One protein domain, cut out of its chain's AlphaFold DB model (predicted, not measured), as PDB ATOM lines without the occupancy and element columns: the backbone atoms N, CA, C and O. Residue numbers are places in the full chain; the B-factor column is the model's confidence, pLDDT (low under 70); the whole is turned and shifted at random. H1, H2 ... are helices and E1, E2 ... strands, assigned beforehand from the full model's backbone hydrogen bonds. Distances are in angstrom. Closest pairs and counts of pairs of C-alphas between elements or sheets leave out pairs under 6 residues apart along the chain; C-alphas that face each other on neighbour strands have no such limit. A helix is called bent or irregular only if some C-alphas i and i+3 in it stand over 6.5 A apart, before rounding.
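AT A GLANCE: This is residues 6 to 77 of the 77 residues of the protein "Putative nucleotidyltransferase" of Novosphingobium sp. SG900 (UniProt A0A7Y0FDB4). Three helices stand side by side in a bent row, with the longest, H2, in the middle and H1 and H3 on its two sides, and a small two-stranded hairpin, E1 and E2, reaches out beyond one end of H1 and H2. The hairpin lies in the chain between H1 and H2, at the end where H1 stops and H2 starts, and after H3 a short tail, residues 71 to 77, of which 71 belongs to H3, sticks out from the body. The printed part has 72 residues with three named helices and two named strands, in the order H1, E1, E2, H2, H3; the sheet of two strands, E1 - E2, is antiparallel, and the class is mostly helix. The whole is loose, with a radius of gyration of the C-alphas of 13.9 A, and the C-alphas span 40 by 34 by 20 A along the three main axes.

HOW THE PARTS SIT: The first helix, H1, residues 13 to 20, leads by a tight link of 2 residues to the strand E1, residues 23 to 26. E1 and the next strand, E2, residues 32 to 35, form a hairpin with a tight link of 5 residues. Their N-to-C directions stand at 145 degrees, and they are antiparallel neighbours; the C-alphas of Ala 26 and Val 32 face each other at 4.4 A. Across the pair, N 23 and O 35 are 2.8 A apart and N 33 and O 25 are 2.8 A apart, both within hydrogen-bond range. The closest C-alphas of H1 and E2 are those of Gly 18 and His 35, 8.0 A apart. A tight link of 2 residues then leads from E2 to H2, residues 38 to 52. H1 and H2 touch, with the closest C-alphas those of Gly 14 and Thr 44, 5.1 A apart. They run opposite ways at a steep tilt of 36 degrees, only just past shallow. H2 and the last helix, H3, residues 61 to 71, form a helical hairpin across a short link of 8 residues. They touch, with the closest C-alphas those of Lys 45 and Asp 62, 5.2 A apart. They run opposite ways at a shallow tilt of 29 degrees. H1 and H3 are apart, E1 is apart from both H2 and H3, and E2 is apart from H3. In H1, H2 and H3 every pair of O i and N i+4 is within hydrogen-bond range.

IN THESE COORDINATES: Residues 6 to 12 come before the first named element. H1 begins at Arg 13, with its C-alpha at (-14.328, -25.368, 19.599), and measures 11.1 A from first to last C-alpha. E1 runs from Ile 23 to Ala 26 over 10.2 A, and E2 from Val 32 to His 35 over 9.8 A. H2, from Ser 38 with its C-alpha at (-15.047, -19.691, 5.736) to Arg 52, is 20.9 A long. H3 runs from His 61 to Asp 71, where the C-alpha is at (-23.449, -22.237, -3.002), and is 15.2 A long.

THE WHOLE: The printed part runs from residue 6 to residue 77, the chain's last residue, and has no cut. The two C-alphas farthest apart are those of Gly 30 and Asn 55, at 41.2 A. The first and last printed C-alphas, those of Asn 6 and Gly 77, are 39.2 A apart. No link is long. The mean pLDDT of the printed part is 86.2; the model's confidence is low, under 70, at residues 6 to 12 and at residue 53.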
ATOM      1  N   ASN A   6     -21.654 -23.230  29.027       56.94
ATOM      2  CA  ASN A   6     -22.801 -23.207  29.939       56.94
ATOM      3  C   ASN A   6     -23.851 -22.163  29.533       56.94
ATOM      4  O   ASN A   6     -25.010 -22.276  29.922       56.94
ATOM      5  N   ILE A   7     -23.456 -21.161  28.742       59.72
ATOM      6  CA  ILE A   7     -24.360 -20.146  28.184       59.72
ATOM      7  C   ILE A   7     -24.925 -20.615  26.837       59.72
ATOM      8  O   ILE A   7     -26.055 -20.280  26.491       59.72
ATOM      9  N   LEU A   8     -24.153 -21.392  26.070       59.09
ATOM     10  CA  LEU A   8     -24.512 -21.789  24.705       59.09
ATOM     11  C   LEU A   8     -25.031 -23.226  24.549       59.09
ATOM     12  O   LEU A   8     -25.578 -23.539  23.495       59.09
ATOM     13  N   GLY A   9     -24.853 -24.098  25.547       51.62
ATOM     14  CA  GLY A   9     -25.286 -25.502  25.506       51.62
ATOM     15  C   GLY A   9     -24.509 -26.387  24.520       51.62
ATOM     16  O   GLY A   9     -24.987 -27.461  24.168       51.62
ATOM     17  N   LEU A  10     -23.342 -25.937  24.035       56.72
ATOM     18  CA  LEU A  10     -22.569 -26.560  22.950       56.72
ATOM     19  C   LEU A  10     -21.057 -26.404  23.183       56.72
ATOM     20  O   LEU A  10     -20.610 -25.394  23.731       56.72
ATOM     21  N   SER A  11     -20.248 -27.365  22.717       59.78
ATOM     22  CA  SER A  11     -18.787 -27.217  22.704       59.78
ATOM     23  C   SER A  11     -18.380 -26.201  21.639       59.78
ATOM     24  O   SER A  11     -18.535 -26.465  20.455       59.78
ATOM     25  N   ASN A  12     -17.845 -25.051  22.045       65.19
ATOM     26  CA  ASN A  12     -17.572 -23.939  21.137       65.19
ATOM     27  C   ASN A  12     -16.147 -23.980  20.541       65.19
ATOM     28  O   ASN A  12     -15.395 -23.002  20.610       65.19
ATOM     29  N   ARG A  13     -15.723 -25.146  20.029       71.69
ATOM     30  CA  ARG A  13     -14.328 -25.368  19.599       71.69
ATOM     31  C   ARG A  13     -14.004 -24.556  18.353       71.69
ATOM     32  O   ARG A  13     -13.011 -23.824  18.364       71.69
ATOM     33  N   GLY A  14     -14.870 -24.617  17.338       73.62
ATOM     34  CA  GLY A  14     -14.685 -23.856  16.101       73.62
ATOM     35  C   GLY A  14     -14.650 -22.344  16.334       73.62
ATOM     36  O   GLY A  14     -13.929 -21.618  15.654       73.62
ATOM     37  N   TYR A  15     -15.367 -21.849  17.344       75.56
ATOM     38  CA  TYR A  15     -15.408 -20.420  17.653       75.56
ATOM     39  C   TYR A  15     -14.183 -19.943  18.426       75.56
ATOM     40  O   TYR A  15     -13.659 -18.874  18.123       75.56
ATOM     41  N   LYS A  16     -13.688 -20.731  19.389       80.38
ATOM     42  CA  LYS A  16     -12.444 -20.410  20.102       80.38
ATOM     43  C   LYS A  16     -11.274 -20.310  19.123       80.38
ATOM     44  O   LYS A  16     -10.523 -19.333  19.144       80.38
ATOM     45  N   GLU A  17     -11.155 -21.290  18.231       84.94
ATOM     46  CA  GLU A  17     -10.159 -21.268  17.161       84.94
ATOM     47  C   GLU A  17     -10.410 -20.104  16.191       84.94
ATOM     48  O   GLU A  17      -9.489 -19.340  15.889       84.94
ATOM     49  N   GLY A  18     -11.664 -19.900  15.785       86.19
ATOM     50  CA  GLY A  18     -12.093 -18.827  14.890       86.19
ATOM     51  C   GLY A  18     -11.810 -17.418  15.405       86.19
ATOM     52  O   GLY A  18     -11.430 -16.559  14.615       86.19
ATOM     53  N   ILE A  19     -11.925 -17.162  16.711       85.31
ATOM     54  CA  ILE A  19     -11.527 -15.879  17.309       85.31
ATOM     55  C   ILE A  19     -10.014 -15.694  17.203       85.31
ATOM     56  O   ILE A  19      -9.552 -14.618  16.815       85.31
ATOM     57  N   SER A  20      -9.239 -16.727  17.545       89.06
ATOM     58  CA  SER A  20      -7.772 -16.644  17.563       89.06
ATOM     59  C   SER A  20      -7.158 -16.475  16.169       89.06
ATOM     60  O   SER A  20      -6.123 -15.829  16.028       89.06
ATOM     61  N   THR A  21      -7.827 -17.001  15.143       93.12
ATOM     62  CA  THR A  21      -7.384 -16.990  13.740       93.12
ATOM     63  C   THR A  21      -8.203 -16.040  12.859       93.12
ATOM     64  O   THR A  21      -8.080 -16.072  11.634       93.12
ATOM     65  N   ALA A  22      -9.034 -15.181  13.464       93.75
ATOM     66  CA  ALA A  22      -9.908 -14.268  12.739       93.75
ATOM     67  C   ALA A  22      -9.117 -13.389  11.758       93.75
ATOM     68  O   ALA A  22      -8.146 -12.719  12.125       93.75
ATOM     69  N   ILE A  23      -9.584 -13.346  10.514       95.88
ATOM     70  CA  ILE A  23      -8.970 -12.576   9.439       95.88
ATOM     71  C   ILE A  23      -9.581 -11.180   9.355       95.88
ATOM     72  O   ILE A  23     -10.727 -10.950   9.748       95.88
ATOM     73  N   LYS A  24      -8.784 -10.224   8.872       97.12
ATOM     74  CA  LYS A  24      -9.200  -8.830   8.698       97.12
ATOM     75  C   LYS A  24      -9.729  -8.615   7.285       97.12
ATOM     76  O   LYS A  24      -9.077  -9.013   6.326       97.12
ATOM     77  N   TYR A  25     -10.840  -7.900   7.173       96.25
ATOM     78  CA  TYR A  25     -11.417  -7.482   5.902       96.25
ATOM     79  C   TYR A  25     -11.790  -6.003   5.952       96.25
ATOM     80  O   TYR A  25     -12.492  -5.564   6.865       96.25
ATOM     81  N   ALA A  26     -11.299  -5.226   4.988       97.44
ATOM     82  CA  ALA A  26     -11.659  -3.822   4.846       97.44
ATOM     83  C   ALA A  26     -12.942  -3.712   4.014       97.44
ATOM     84  O   ALA A  26     -12.962  -4.094   2.846       97.44
ATOM     85  N   VAL A  27     -14.011  -3.193   4.614       95.75
ATOM     86  CA  VAL A  27     -15.262  -2.912   3.894       95.75
ATOM     87  C   VAL A  27     -15.160  -1.583   3.127       95.75
ATOM     88  O   VAL A  27     -14.323  -0.751   3.485       95.75
ATOM     89  N   PRO A  28     -16.030  -1.311   2.128       97.50
ATOM     90  CA  PRO A  28     -15.946  -0.103   1.291       97.50
ATOM     91  C   PRO A  28     -15.941   1.231   2.054       97.50
ATOM     92  O   PRO A  28     -15.425   2.226   1.561       97.50
ATOM     93  N   SER A  29     -16.475   1.257   3.278       96.75
ATOM     94  CA  SER A  29     -16.440   2.430   4.162       96.75
ATOM     95  C   SER A  29     -15.074   2.694   4.815       96.75
ATOM     96  O   SER A  29     -14.956   3.611   5.623       96.75
ATOM     97  N   GLY A  30     -14.054   1.878   4.536       96.25
ATOM     98  CA  GLY A  30     -12.725   1.956   5.149       96.25
ATOM     99  C   GLY A  30     -12.634   1.325   6.543       96.25
ATOM    100  O   GLY A  30     -11.551   1.264   7.124       96.25
ATOM    101  N   ARG A  31     -13.745   0.822   7.098       97.75
ATOM    102  CA  ARG A  31     -13.730   0.081   8.367       97.75
ATOM    103  C   ARG A  31     -13.099  -1.294   8.171       97.75
ATOM    104  O   ARG A  31     -13.336  -1.955   7.165       97.75
ATOM    105  N   VAL A  32     -12.353  -1.750   9.174       97.44
ATOM    106  CA  VAL A  32     -11.782  -3.101   9.192       97.44
ATOM    107  C   VAL A  32     -12.612  -3.982  10.114       97.44
ATOM    108  O   VAL A  32     -12.693  -3.736  11.317       97.44
ATOM    109  N   LEU A  33     -13.212  -5.017   9.540       95.75
ATOM    110  CA  LEU A  33     -13.911  -6.065  10.267       95.75
ATOM    111  C   LEU A  33     -12.967  -7.236  10.520       95.75
ATOM    112  O   LEU A  33     -12.056  -7.495   9.735       95.75
ATOM    113  N   LYS A  34     -13.208  -7.954  11.616       94.88
ATOM    114  CA  LYS A  34     -12.640  -9.281  11.835       94.88
ATOM    115  C   LYS A  34     -13.733 -10.309  11.613       94.88
ATOM    116  O   LYS A  34     -14.819 -10.158  12.168       94.88
ATOM    117  N   HIS A  35     -13.443 -11.342  10.839       92.81
ATOM    118  CA  HIS A  35     -14.356 -12.459  10.643       92.81
ATOM    119  C   HIS A  35     -13.595 -13.781  10.590       92.81
ATOM    120  O   HIS A  35     -12.378 -13.815  10.410       92.81
ATOM    121  N   LEU A  36     -14.318 -14.880  10.784       93.00
ATOM    122  CA  LEU A  36     -13.760 -16.220  10.679       93.00
ATOM    123  C   LEU A  36     -13.419 -16.507   9.214       93.00
ATOM    124  O   LEU A  36     -14.089 -16.011   8.304       93.00
ATOM    125  N   THR A  37     -12.411 -17.346   8.981       93.25
ATOM    126  CA  THR A  37     -12.265 -17.970   7.664       93.25
ATOM    127  C   THR A  37     -13.510 -18.799   7.372       93.25
ATOM    128  O   THR A  37     -14.173 -19.301   8.283       93.25
ATOM    129  N   SER A  38     -13.836 -18.969   6.099       93.38
ATOM    130  CA  SER A  38     -15.047 -19.691   5.736       93.38
ATOM    131  C   SER A  38     -15.084 -21.148   6.237       93.38
ATOM    132  O   SER A  38     -16.143 -21.556   6.705       93.38
ATOM    133  N   PRO A  39     -13.980 -21.932   6.237       93.06
ATOM    134  CA  PRO A  39     -13.978 -23.259   6.859       93.06
ATOM    135  C   PRO A  39     -14.297 -23.228   8.358       93.06
ATOM    136  O   PRO A  39     -15.083 -24.042   8.834       93.06
ATOM    137  N   LEU A  40     -13.744 -22.263   9.102       92.56
ATOM    138  CA  LEU A  40     -14.025 -22.130  10.532       92.56
ATOM    139  C   LEU A  40     -15.456 -21.652  10.783       92.56
ATOM    140  O   LEU A  40     -16.105 -22.148  11.696       92.56
ATOM    141  N   PHE A  41     -15.987 -20.759   9.947       92.38
ATOM    142  CA  PHE A  41     -17.400 -20.391   9.996       92.38
ATOM    143  C   PHE A  41     -18.305 -21.617   9.805       92.38
ATOM    144  O   PHE A  41     -19.171 -21.865  10.644       92.38
ATOM    145  N   LEU A  42     -18.056 -22.435   8.776       92.94
ATOM    146  CA  LEU A  42     -18.806 -23.673   8.542       92.94
ATOM    147  C   LEU A  42     -18.700 -24.642   9.725       92.94
ATOM    148  O   LEU A  42     -19.717 -25.191  10.144       92.94
ATOM    149  N   ALA A  43     -17.513 -24.798  10.321       90.75
ATOM    150  CA  ALA A  43     -17.332 -25.621  11.516       90.75
ATOM    151  C   ALA A  43     -18.244 -25.163  12.669       90.75
ATOM    152  O   ALA A  43     -18.923 -25.990  13.276       90.75
ATOM    153  N   THR A  44     -18.346 -23.850  12.915       88.12
ATOM    154  CA  THR A  44     -19.254 -23.332  13.956       88.12
ATOM    155  C   THR A  44     -20.727 -23.609  13.660       88.12
ATOM    156  O   THR A  44     -21.495 -23.877  14.585       88.12
ATOM    157  N   LYS A  45     -21.134 -23.574  12.386       89.69
ATOM    158  CA  LYS A  45     -22.521 -23.833  11.974       89.69
ATOM    159  C   LYS A  45     -22.878 -25.313  12.040       89.69
ATOM    160  O   LYS A  45     -23.976 -25.653  12.471       89.69
ATOM    161  N   LEU A  46     -21.939 -26.197  11.715       89.88
ATOM    162  CA  LEU A  46     -22.109 -27.644  11.860       89.88
ATOM    163  C   LEU A  46     -22.233 -28.060  13.333       89.88
ATOM    164  O   LEU A  46     -23.141 -28.815  13.676       89.88
ATOM    165  N   GLU A  47     -21.375 -27.533  14.216       86.19
ATOM    166  CA  GLU A  47     -21.463 -27.780  15.667       86.19
ATOM    167  C   GLU A  47     -22.804 -27.289  16.235       86.19
ATOM    168  O   GLU A  47     -23.481 -27.994  16.987       86.19
ATOM    169  N   ALA A  48     -23.223 -26.094  15.819       83.81
ATOM    170  CA  ALA A  48     -24.513 -25.521  16.155       83.81
ATOM    171  C   ALA A  48     -25.693 -26.400  15.720       83.81
ATOM    172  O   ALA A  48     -26.531 -26.763  16.550       83.81
ATOM    173  N   TYR A  49     -25.740 -26.778  14.444       86.25
ATOM    174  CA  TYR A  49     -26.791 -27.637  13.919       86.25
ATOM    175  C   TYR A  49     -26.836 -28.981  14.657       86.25
ATOM    176  O   TYR A  49     -27.915 -29.436  15.036       86.25
ATOM    177  N   SER A  50     -25.675 -29.575  14.948       83.56
ATOM    178  CA  SER A  50     -25.595 -30.858  15.648       83.56
ATOM    179  C   SER A  50     -26.182 -30.820  17.057       83.56
ATOM    180  O   SER A  50     -26.722 -31.834  17.492       83.56
ATOM    181  N   GLY A  51     -26.050 -29.713  17.793       78.94
ATOM    182  CA  GLY A  51     -26.508 -29.690  19.182       78.94
ATOM    183  C   GLY A  51     -27.853 -29.001  19.425       78.94
ATOM    184  O   GLY A  51     -28.611 -29.484  20.260       78.94
ATOM    185  N   ARG A  52     -28.209 -27.933  18.690       74.56
ATOM    186  CA  ARG A  52     -29.537 -27.283  18.818       74.56
ATOM    187  C   ARG A  52     -30.513 -27.599  17.684       74.56
ATOM    188  O   ARG A  52     -31.699 -27.334  17.838       74.56
ATOM    189  N   GLY A  53     -30.049 -28.163  16.568       67.00
ATOM    190  CA  GLY A  53     -30.872 -28.388  15.375       67.00
ATOM    191  C   GLY A  53     -31.892 -29.521  15.494       67.00
ATOM    192  O   GLY A  53     -32.711 -29.667  14.598       67.00
ATOM    193  N   GLN A  54     -31.865 -30.323  16.570       70.00
ATOM    194  CA  GLN A  54     -32.835 -31.399  16.866       70.00
ATOM    195  C   GLN A  54     -33.121 -32.364  15.692       70.00
ATOM    196  O   GLN A  54     -34.187 -32.970  15.634       70.00
ATOM    197  N   ASN A  55     -32.185 -32.521  14.749       71.56
ATOM    198  CA  ASN A  55     -32.398 -33.239  13.484       71.56
ATOM    199  C   ASN A  55     -33.607 -32.734  12.669       71.56
ATOM    200  O   ASN A  55     -34.207 -33.508  11.927       71.56
ATOM    201  N   ALA A  56     -33.963 -31.456  12.802       84.12
ATOM    202  CA  ALA A  56     -34.990 -30.779  12.024       84.12
ATOM    203  C   ALA A  56     -34.310 -29.865  10.986       84.12
ATOM    204  O   ALA A  56     -33.899 -28.752  11.315       84.12
ATOM    205  N   PRO A  57     -34.163 -30.310   9.722       85.00
ATOM    206  CA  PRO A  57     -33.497 -29.510   8.696       85.00
ATOM    207  C   PRO A  57     -34.338 -28.298   8.279       85.00
ATOM    208  O   PRO A  57     -33.805 -27.237   7.960       85.00
ATOM    209  N   LEU A  58     -35.666 -28.454   8.278       88.19
ATOM    210  CA  LEU A  58     -36.600 -27.410   7.871       88.19
ATOM    211  C   LEU A  58     -36.624 -26.284   8.907       88.19
ATOM    212  O   LEU A  58     -36.906 -26.518  10.079       88.19
ATOM    213  N   GLY A  59     -36.345 -25.058   8.457       85.50
ATOM    214  CA  GLY A  59     -36.282 -23.876   9.322       85.50
ATOM    215  C   GLY A  59     -34.984 -23.745  10.127       85.50
ATOM    216  O   GLY A  59     -34.889 -22.873  10.986       85.50
ATOM    217  N   SER A  60     -33.979 -24.587   9.866       89.25
ATOM    218  CA  SER A  60     -32.670 -24.468  10.505       89.25
ATOM    219  C   SER A  60     -31.855 -23.331   9.888       89.25
ATOM    220  O   SER A  60     -31.324 -23.464   8.784       89.25
ATOM    221  N   HIS A  61     -31.684 -22.240  10.635       88.94
ATOM    222  CA  HIS A  61     -30.806 -21.135  10.235       88.94
ATOM    223  C   HIS A  61     -29.343 -21.560  10.074       88.94
ATOM    224  O   HIS A  61     -28.624 -21.026   9.237       88.94
ATOM    225  N   ASP A  62     -28.882 -22.547  10.846       89.88
ATOM    226  CA  ASP A  62     -27.510 -23.034  10.706       89.88
ATOM    227  C   ASP A  62     -27.305 -23.777   9.383       89.88
ATOM    228  O   ASP A  62     -26.245 -23.658   8.771       89.88
ATOM    229  N   LEU A  63     -28.325 -24.506   8.916       92.44
ATOM    230  CA  LEU A  63     -28.288 -25.178   7.618       92.44
ATOM    231  C   LEU A  63     -28.406 -24.176   6.461       92.44
ATOM    232  O   LEU A  63     -27.687 -24.309   5.474       92.44
ATOM    233  N   GLU A  64     -29.258 -23.159   6.604       94.81
ATOM    234  CA  GLU A  64     -29.371 -22.037   5.663       94.81
ATOM    235  C   GLU A  64     -28.021 -21.328   5.466       94.81
ATOM    236  O   GLU A  64     -27.580 -21.136   4.330       94.81
ATOM    237  N   ASP A  65     -27.319 -21.015   6.558       94.00
ATOM    238  CA  ASP A  65     -25.997 -20.386   6.509       94.00
ATOM    239  C   ASP A  65     -24.951 -21.285   5.829       94.00
ATOM    240  O   ASP A  65     -24.130 -20.801   5.045       94.00
ATOM    241  N   ILE A  66     -24.971 -22.596   6.107       94.12
ATOM    242  CA  ILE A  66     -24.068 -23.568   5.468       94.12
ATOM    243  C   ILE A  66     -24.291 -23.588   3.957       94.12
ATOM    244  O   ILE A  66     -23.328 -23.452   3.201       94.12
ATOM    245  N   ILE A  67     -25.544 -23.734   3.520       94.94
ATOM    246  CA  ILE A  67     -25.899 -23.780   2.098       94.94
ATOM    247  C   ILE A  67     -25.486 -22.474   1.421       94.94
ATOM    248  O   ILE A  67     -24.801 -22.514   0.405       94.94
ATOM    249  N   THR A  68     -25.813 -21.330   2.022       95.88
ATOM    250  CA  THR A  68     -25.490 -20.005   1.473       95.88
ATOM    251  C   THR A  68     -23.990 -19.821   1.253       95.88
ATOM    252  O   THR A  68     -23.566 -19.322   0.211       95.88
ATOM    253  N   VAL A  69     -23.159 -20.236   2.215       95.25
ATOM    254  CA  VAL A  69     -21.701 -20.112   2.083       95.25
ATOM    255  C   VAL A  69     -21.137 -21.066   1.038       95.25
ATOM    256  O   VAL A  69     -20.182 -20.694   0.363       95.25
ATOM    257  N   VAL A  70     -21.667 -22.285   0.919       95.62
ATOM    258  CA  VAL A  70     -21.177 -23.264  -0.062       95.62
ATOM    259  C   VAL A  70     -21.602 -22.879  -1.480       95.62
ATOM    260  O   VAL A  70     -20.752 -22.809  -2.360       95.62
ATOM    261  N   ASP A  71     -22.883 -22.579  -1.690       95.62
ATOM    262  CA  ASP A  71     -23.449 -22.237  -3.002       95.62
ATOM    263  C   ASP A  71     -22.934 -20.887  -3.527       95.62
ATOM    264  O   ASP A  71     -22.660 -20.720  -4.712       95.62
ATOM    265  N   GLY A  72     -22.694 -19.925  -2.631       93.38
ATOM    266  CA  GLY A  72     -22.187 -18.599  -2.993       93.38
ATOM    267  C   GLY A  72     -20.722 -18.555  -3.446       93.38
ATOM    268  O   GLY A  72     -20.177 -17.462  -3.624       93.38
ATOM    269  N   ARG A  73     -20.046 -19.702  -3.586       93.12
ATOM    270  CA  ARG A  73     -18.598 -19.789  -3.821       93.12
ATOM    271  C   ARG A  73     -18.301 -20.494  -5.126       93.12
ATOM    272  O   ARG A  73     -18.211 -21.714  -5.197       93.12
ATOM    273  N   ALA A  74     -18.112 -19.673  -6.156       93.75
ATOM    274  CA  ALA A  74     -17.862 -20.114  -7.522       93.75
ATOM    275  C   ALA A  74     -16.641 -21.041  -7.646       93.75
ATOM    276  O   ALA A  74     -16.588 -21.844  -8.567       93.75
ATOM    277  N   GLU A  75     -15.671 -20.961  -6.729       93.81
ATOM    278  CA  GLU A  75     -14.505 -21.845  -6.721       93.81
ATOM    279  C   GLU A  75     -14.813 -23.312  -6.359       93.81
ATOM    280  O   GLU A  75     -13.921 -24.154  -6.459       93.81
ATOM    281  N   LEU A  76     -16.032 -23.615  -5.895       88.94
ATOM    282  CA  LEU A  76     -16.473 -24.959  -5.507       88.94
ATOM    283  C   LEU A  76     -17.287 -25.681  -6.601       88.94
ATOM    284  O   LEU A  76     -17.720 -26.809  -6.360       88.94
ATOM    285  N   GLY A  77     -17.507 -25.041  -7.758       76.94
ATOM    286  CA  GLY A  77     -18.289 -25.551  -8.896       76.94
ATOM    287  C   GLY A  77     -17.459 -25.971 -10.103       76.94
ATOM    288  O   GLY A  77     -16.313 -25.490 -10.248       76.94
TER     289      GLY A  77